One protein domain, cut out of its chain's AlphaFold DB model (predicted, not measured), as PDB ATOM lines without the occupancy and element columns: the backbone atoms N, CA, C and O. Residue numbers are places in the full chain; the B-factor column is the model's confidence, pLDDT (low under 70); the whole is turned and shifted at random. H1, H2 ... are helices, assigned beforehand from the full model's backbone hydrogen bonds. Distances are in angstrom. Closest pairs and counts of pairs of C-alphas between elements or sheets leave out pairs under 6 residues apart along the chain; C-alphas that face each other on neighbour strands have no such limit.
ATOM      1  N   SER A 667     -57.147  -3.205 -61.788       58.78
ATOM      2  CA  SER A 667     -57.860  -2.983 -63.045       58.78
ATOM      3  C   SER A 667     -58.542  -1.611 -63.123       58.78
ATOM      4  O   SER A 667     -59.766  -1.523 -63.033       58.78
ATOM      5  N   LYS A 668     -57.733  -0.598 -63.471       57.50
ATOM      6  CA  LYS A 668     -58.099   0.751 -63.973       57.50
ATOM      7  C   LYS A 668     -58.424   1.823 -62.916       57.50
ATOM      8  O   LYS A 668     -59.115   1.583 -61.941       57.50
ATOM      9  N   GLN A 669     -57.947   3.040 -63.206       61.31
ATOM     10  CA  GLN A 669     -58.224   4.311 -62.512       61.31
ATOM     11  C   GLN A 669     -58.012   4.310 -60.987       61.31
ATOM     12  O   GLN A 669     -58.905   4.627 -60.212       61.31
ATOM     13  N   GLN A 670     -56.770   4.063 -60.565       75.62
ATOM     14  CA  GLN A 670     -56.337   4.224 -59.168       75.62
ATOM     15  C   GLN A 670     -56.283   5.694 -58.708       75.62
ATOM     16  O   GLN A 670     -56.422   5.962 -57.518       75.62
ATOM     17  N   PHE A 671     -56.079   6.652 -59.629       86.62
ATOM     18  CA  PHE A 671     -55.808   8.055 -59.280       86.62
ATOM     19  C   PHE A 671     -56.863   8.710 -58.367       86.62
ATOM     20  O   PHE A 671     -56.440   9.299 -57.380       86.62
ATOM     21  N   PRO A 672     -58.192   8.598 -58.594       89.88
ATOM     22  CA  PRO A 672     -59.181   9.197 -57.692       89.88
ATOM     23  C   PRO A 672     -59.085   8.664 -56.254       89.88
ATOM     24  O   PRO A 672     -59.170   9.437 -55.304       89.88
ATOM     25  N   SER A 673     -58.841   7.361 -56.090       88.81
ATOM     26  CA  SER A 673     -58.698   6.716 -54.780       88.81
ATOM     27  C   SER A 673     -57.384   7.097 -54.090       88.81
ATOM     28  O   SER A 673     -57.385   7.440 -52.911       88.81
ATOM     29  N   VAL A 674     -56.269   7.104 -54.830       91.19
ATOM     30  CA  VAL A 674     -54.951   7.549 -54.336       91.19
ATOM     31  C   VAL A 674     -54.973   9.034 -53.961       91.19
ATOM     32  O   VAL A 674     -54.392   9.424 -52.952       91.19
ATOM     33  N   TYR A 675     -55.675   9.861 -54.739       92.12
ATOM     34  CA  TYR A 675     -55.872  11.278 -54.453       92.12
ATOM     35  C   TYR A 675     -56.719  11.486 -53.187       92.12
ATOM     36  O   TYR A 675     -56.340  12.280 -52.332       92.12
ATOM     37  N   HIS A 676     -57.800  10.722 -53.001       92.00
ATOM     38  CA  HIS A 676     -58.606  10.794 -51.779       92.00
ATOM     39  C   HIS A 676     -57.826  10.362 -50.519       92.00
ATOM     40  O   HIS A 676     -57.928  10.994 -49.467       92.00
ATOM     41  N   GLU A 677     -56.986   9.330 -50.625       93.38
ATOM     42  CA  GLU A 677     -56.059   8.932 -49.555       93.38
ATOM     43  C   GLU A 677     -54.993  10.004 -49.272       93.38
ATOM     44  O   GLU A 677     -54.663  10.273 -48.113       93.38
ATOM     45  N   PHE A 678     -54.502  10.686 -50.311       94.00
ATOM     46  CA  PHE A 678     -53.634  11.851 -50.154       94.00
ATOM     47  C   PHE A 678     -54.348  13.021 -49.453       94.00
ATOM     48  O   PHE A 678     -53.744  13.638 -48.579       94.00
ATOM     49  N   GLU A 679     -55.620  13.306 -49.752       94.62
ATOM     50  CA  GLU A 679     -56.405  14.330 -49.039       94.62
ATOM     51  C   GLU A 679     -56.593  13.990 -47.553       94.62
ATOM     52  O   GLU A 679     -56.440  14.866 -46.696       94.62
ATOM     53  N   GLN A 680     -56.864  12.721 -47.218       94.62
ATOM     54  CA  GLN A 680     -56.939  12.263 -45.824       94.62
ATOM     55  C   GLN A 680     -55.600  12.461 -45.096       94.62
ATOM     56  O   GLN A 680     -55.569  13.042 -44.006       94.62
ATOM     57  N   LEU A 681     -54.490  12.028 -45.703       94.94
ATOM     58  CA  LEU A 681     -53.144  12.192 -45.148       94.94
ATOM     59  C   LEU A 681     -52.774  13.677 -44.995       94.94
ATOM     60  O   LEU A 681     -52.263  14.086 -43.952       94.94
ATOM     61  N   HIS A 682     -53.073  14.497 -46.003       94.00
ATOM     62  CA  HIS A 682     -52.837  15.940 -45.986       94.00
ATOM     63  C   HIS A 682     -53.616  16.626 -44.864       94.00
ATOM     64  O   HIS A 682     -53.038  17.419 -44.124       94.00
ATOM     65  N   SER A 683     -54.883  16.255 -44.665       95.88
ATOM     66  CA  SER A 683     -55.720  16.747 -43.566       95.88
ATOM     67  C   SER A 683     -55.128  16.416 -42.186       95.88
ATOM     68  O   SER A 683     -55.046  17.291 -41.317       95.88
ATOM     69  N   GLN A 684     -54.615  15.195 -41.994       94.69
ATOM     70  CA  GLN A 684     -53.934  14.801 -40.752       94.69
ATOM     71  C   GLN A 684     -52.633  15.590 -40.531       94.69
ATOM     72  O   GLN A 684     -52.440  16.171 -39.460       94.69
ATOM     73  N   VAL A 685     -51.775  15.695 -41.552       94.62
ATOM     74  CA  VAL A 685     -50.526  16.481 -41.491       94.62
ATOM     75  C   VAL A 685     -50.818  17.966 -41.248       94.62
ATOM     76  O   VAL A 685     -50.103  18.620 -40.490       94.62
ATOM     77  N   LYS A 686     -51.900  18.502 -41.819       93.62
ATOM     78  CA  LYS A 686     -52.370  19.877 -41.606       93.62
ATOM     79  C   LYS A 686     -52.830  20.119 -40.172       93.62
ATOM     80  O   LYS A 686     -52.457  21.140 -39.597       93.62
ATOM     81  N   LYS A 687     -53.555  19.175 -39.564       94.00
ATOM     82  CA  LYS A 687     -53.923  19.226 -38.139       94.00
ATOM     83  C   LYS A 687     -52.683  19.190 -37.237       94.00
ATOM     84  O   LYS A 687     -52.535  20.063 -36.386       94.00
ATOM     85  N   MET A 688     -51.746  18.270 -37.485       92.31
ATOM     86  CA  MET A 688     -50.471  18.208 -36.748       92.31
ATOM     87  C   MET A 688     -49.638  19.491 -36.907       92.31
ATOM     88  O   MET A 688     -49.030  19.966 -35.949       92.31
ATOM     89  N   ALA A 689     -49.626  20.089 -38.102       90.06
ATOM     90  CA  ALA A 689     -48.956  21.362 -38.347       90.06
ATOM     91  C   ALA A 689     -49.628  22.512 -37.577       90.06
ATOM     92  O   ALA A 689     -48.932  23.311 -36.954       90.06
ATOM     93  N   GLN A 690     -50.962  22.579 -37.549       89.38
ATOM     94  CA  GLN A 690     -51.698  23.570 -36.756       89.38
ATOM     95  C   GLN A 690     -51.421  23.426 -35.253       89.38
ATOM     96  O   GLN A 690     -51.172  24.429 -34.586       89.38
ATOM     97  N   GLU A 691     -51.372  22.202 -34.729       88.31
ATOM     98  CA  GLU A 691     -50.997  21.922 -33.335       88.31
ATOM     99  C   GLU A 691     -49.557  22.379 -33.044       88.31
ATOM    100  O   GLU A 691     -49.323  23.144 -32.108       88.31
ATOM    101  N   HIS A 692     -48.598  22.019 -33.902       85.56
ATOM    102  CA  HIS A 692     -47.188  22.397 -33.753       85.56
ATOM    103  C   HIS A 692     -46.931  23.914 -33.864       85.56
ATOM    104  O   HIS A 692     -45.998  24.428 -33.248       85.56
ATOM    105  N   PHE A 693     -47.747  24.646 -34.628       82.62
ATOM    106  CA  PHE A 693     -47.679  26.110 -34.735       82.62
ATOM    107  C   PHE A 693     -48.507  26.834 -33.651       82.62
ATOM    108  O   PHE A 693     -48.280  28.020 -33.423       82.62
ATOM    109  N   SER A 694     -49.427  26.139 -32.968       83.75
ATOM    110  CA  SER A 694     -50.158  26.662 -31.799       83.75
ATOM    111  C   SER A 694     -49.316  26.632 -30.516       83.75
ATOM    112  O   SER A 694     -49.577  27.388 -29.579       83.75
ATOM    113  N   ILE A 695     -48.291  25.777 -30.466       81.69
ATOM    114  CA  ILE A 695     -47.272  25.771 -29.409       81.69
ATOM    115  C   ILE A 695     -46.428  27.053 -29.499       81.69
ATOM    116  O   ILE A 695     -46.087  27.523 -30.585       81.69
ATOM    117  N   SER A 696     -46.055  27.606 -28.339       76.06
ATOM    118  CA  SER A 696     -45.210  28.803 -28.241       76.06
ATOM    119  C   SER A 696     -43.929  28.669 -29.084       76.06
ATOM    120  O   SER A 696     -43.217  27.670 -28.946       76.06
ATOM    121  N   PRO A 697     -43.556  29.675 -29.901       71.19
ATOM    122  CA  PRO A 697     -42.389  29.588 -30.784       71.19
ATOM    123  C   PRO A 697     -41.058  29.426 -30.031       71.19
ATOM    124  O   PRO A 697     -40.073  29.000 -30.625       71.19
ATOM    125  N   ALA A 698     -41.020  29.719 -28.726       68.00
ATOM    126  CA  ALA A 698     -39.846  29.515 -27.875       68.00
ATOM    127  C   ALA A 698     -39.600  28.043 -27.476       68.00
ATOM    128  O   ALA A 698     -38.500  27.713 -27.042       68.00
ATOM    129  N   SER A 699     -40.600  27.166 -27.609       71.75
ATOM    130  CA  SER A 699     -40.534  25.737 -27.250       71.75
ATOM    131  C   SER A 699     -40.776  24.816 -28.451       71.75
ATOM    132  O   SER A 699     -41.148  23.656 -28.287       71.75
ATOM    133  N   ARG A 700     -40.632  25.349 -29.667       77.06
ATOM    134  CA  ARG A 700     -41.016  24.698 -30.920       77.06
ATOM    135  C   ARG A 700     -39.791  24.159 -31.661       77.06
ATOM    136  O   ARG A 700     -38.755  24.821 -31.708       77.06
ATOM    137  N   ALA A 701     -39.920  23.002 -32.310       77.19
ATOM    138  CA  ALA A 701     -38.890  22.522 -33.224       77.19
ATOM    139  C   ALA A 701     -38.798  23.420 -34.477       77.19
ATOM    140  O   ALA A 701     -39.809  23.846 -35.052       77.19
ATOM    141  N   ALA A 702     -37.568  23.700 -34.913       76.94
ATOM    142  CA  ALA A 702     -37.316  24.333 -36.202       76.94
ATOM    143  C   ALA A 702     -37.695  23.362 -37.333       76.94
ATOM    144  O   ALA A 702     -37.412  22.169 -37.238       76.94
ATOM    145  N   ILE A 703     -38.329  23.866 -38.396       83.06
ATOM    146  CA  ILE A 703     -38.692  23.060 -39.570       83.06
ATOM    147  C   ILE A 703     -37.902  23.565 -40.774       83.06
ATOM    148  O   ILE A 703     -37.968  24.746 -41.114       83.06
ATOM    149  N   GLU A 704     -37.191  22.660 -41.445       85.44
ATOM    150  CA  GLU A 704     -36.598  22.934 -42.751       85.44
ATOM    151  C   GLU A 704     -37.696  22.939 -43.826       85.44
ATOM    152  O   GLU A 704     -38.413  21.957 -44.015       85.44
ATOM    153  N   VAL A 705     -37.853  24.067 -44.524       85.69
ATOM    154  CA  VAL A 705     -38.878  24.245 -45.563       85.69
ATOM    155  C   VAL A 705     -38.242  24.057 -46.937       85.69
ATOM    156  O   VAL A 705     -37.665  24.988 -47.492       85.69
ATOM    157  N   THR A 706     -38.376  22.857 -47.498       87.88
ATOM    158  CA  THR A 706     -37.855  22.518 -48.834       87.88
ATOM    159  C   THR A 706     -38.822  22.879 -49.966       87.88
ATOM    160  O   THR A 706     -38.386  23.331 -51.022       87.88
ATOM    161  N   ASN A 707     -40.137  22.728 -49.757       88.56
ATOM    162  CA  ASN A 707     -41.174  23.086 -50.730       88.56
ATOM    163  C   ASN A 707     -42.175  24.092 -50.130       88.56
ATOM    164  O   ASN A 707     -42.889  23.805 -49.165       88.56
ATOM    165  N   MET A 708     -42.240  25.279 -50.737       87.62
ATOM    166  CA  MET A 708     -43.063  26.400 -50.273       87.62
ATOM    167  C   MET A 708     -44.554  26.265 -50.640       87.62
ATOM    168  O   MET A 708     -45.403  26.877 -49.999       87.62
ATOM    169  N   GLU A 709     -44.897  25.481 -51.661       89.56
ATOM    170  CA  GLU A 709     -46.285  25.221 -52.071       89.56
ATOM    171  C   GLU A 709     -46.946  24.213 -51.131       89.56
ATOM    172  O   GLU A 709     -48.068  24.435 -50.670       89.56
ATOM    173  N   VAL A 710     -46.201  23.175 -50.736       90.50
ATOM    174  CA  VAL A 710     -46.608  22.251 -49.670       90.50
ATOM    175  C   VAL A 710     -46.842  23.028 -48.371       90.50
ATOM    176  O   VAL A 710     -47.916  22.895 -47.784       90.50
ATOM    177  N   LEU A 711     -45.925  23.919 -47.968       89.62
ATOM    178  CA  LEU A 711     -46.108  24.748 -46.767       89.62
ATOM    179  C   LEU A 711     -47.389  25.610 -46.831       89.62
ATOM    180  O   LEU A 711     -48.186  25.604 -45.890       89.62
ATOM    181  N   LYS A 712     -47.637  26.278 -47.966       89.88
ATOM    182  CA  LYS A 712     -48.866  27.060 -48.201       89.88
ATOM    183  C   LYS A 712     -50.130  26.200 -48.123       89.88
ATOM    184  O   LYS A 712     -51.117  26.638 -47.539       89.88
ATOM    185  N   SER A 713     -50.116  24.978 -48.663       90.94
ATOM    186  CA  SER A 713     -51.287  24.080 -48.660       90.94
ATOM    187  C   SER A 713     -51.731  23.672 -47.240       90.94
ATOM    188  O   SER A 713     -52.930  23.563 -46.949       90.94
ATOM    189  N   LEU A 714     -50.771  23.555 -46.313       90.38
ATOM    190  CA  LEU A 714     -51.014  23.336 -44.883       90.38
ATOM    191  C   LEU A 714     -51.597  24.581 -44.177       90.38
ATOM    192  O   LEU A 714     -52.033  24.491 -43.033       90.38
ATOM    193  N   GLY A 715     -51.687  25.726 -44.861       83.69
ATOM    194  CA  GLY A 715     -52.224  26.986 -44.334       83.69
ATOM    195  C   GLY A 715     -51.172  27.912 -43.719       83.69
ATOM    196  O   GLY A 715     -51.536  28.886 -43.068       83.69
ATOM    197  N   ILE A 716     -49.882  27.628 -43.912       84.06
ATOM    198  CA  ILE A 716     -48.780  28.417 -43.355       84.06
ATOM    199  C   ILE A 716     -48.278  29.381 -44.438       84.06
ATOM    200  O   ILE A 716     -47.541  28.995 -45.346       84.06
ATOM    201  N   THR A 717     -48.703  30.643 -44.359       74.75
ATOM    202  CA  THR A 717     -48.317  31.704 -45.309       74.75
ATOM    203  C   THR A 717     -46.975  32.352 -44.979       74.75
ATOM    204  O   THR A 717     -46.274  32.801 -45.884       74.75
ATOM    205  N   ASP A 718     -46.614  32.380 -43.694       70.62
ATOM    206  CA  ASP A 718     -45.563  33.244 -43.158       70.62
ATOM    207  C   ASP A 718     -44.334  32.400 -42.766       70.62
ATOM    208  O   ASP A 718     -44.284  31.866 -41.652       70.62
ATOM    209  N   PRO A 719     -43.311  32.257 -43.636       60.97
ATOM    210  CA  PRO A 719     -42.160  31.388 -43.365       60.97
ATOM    211  C   PRO A 719     -41.308  31.873 -42.181       60.97
ATOM    212  O   PRO A 719     -40.619  31.073 -41.553       60.97
ATOM    213  N   SER A 720     -41.412  33.150 -41.808       61.91
ATOM    214  CA  SER A 720     -40.843  33.726 -40.580       61.91
ATOM    215  C   SER A 720     -41.355  33.072 -39.290       61.91
ATOM    216  O   SER A 720     -40.669  33.132 -38.275       61.91
ATOM    217  N   SER A 721     -42.527  32.424 -39.316       58.97
ATOM    218  CA  SER A 721     -43.051  31.639 -38.186       58.97
ATOM    219  C   SER A 721     -42.483  30.213 -38.109       58.97
ATOM    220  O   SER A 721     -42.641  29.546 -37.088       58.97
TER     221      SER A 721
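Overview. This is residues 667 to 721 of the 775 residues of the protein "C2H2-type domain-containing protein" of Ameiurus melas (UniProt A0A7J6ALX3). One long helix, H1, makes the long axis; after it the chain folds back through a long loop to a short helix, H2, near H1, while residues 667 to 681 stick out free. The printed part has 55 residues, with two named helices, H1 then H2, no named strand, and the class all helix. It is loose, with a radius of gyration of the C-alphas of 14.3 A, and a rod spanning 51 by 19 by 15 A.

Arrangement. Start with H1, residues 671 to 694; H2, residues 708 to 713, is near it, the closest C-alphas 8.3 A apart. In both helices every O i to N i+4 pair is within hydrogen-bond range.

Along the chain. Find C-alpha 671 at (-55.808, 8.055, -59.280); from there H1 runs 33.7 A to C-alpha 694. H2 ends at C-alpha 713, (-51.287, 24.080, -48.660), 8.7 A from C-alpha 708.

Size, cuts and confidence. The C-alphas of Ser 667 and Ala 698 are the two farthest apart, at 51.2 A. The printed part has no cut; the link from H1 to H2, 13 residues, is long. Look for pLDDT under 70 at residues 667 to 669, 698 and 719 to 721.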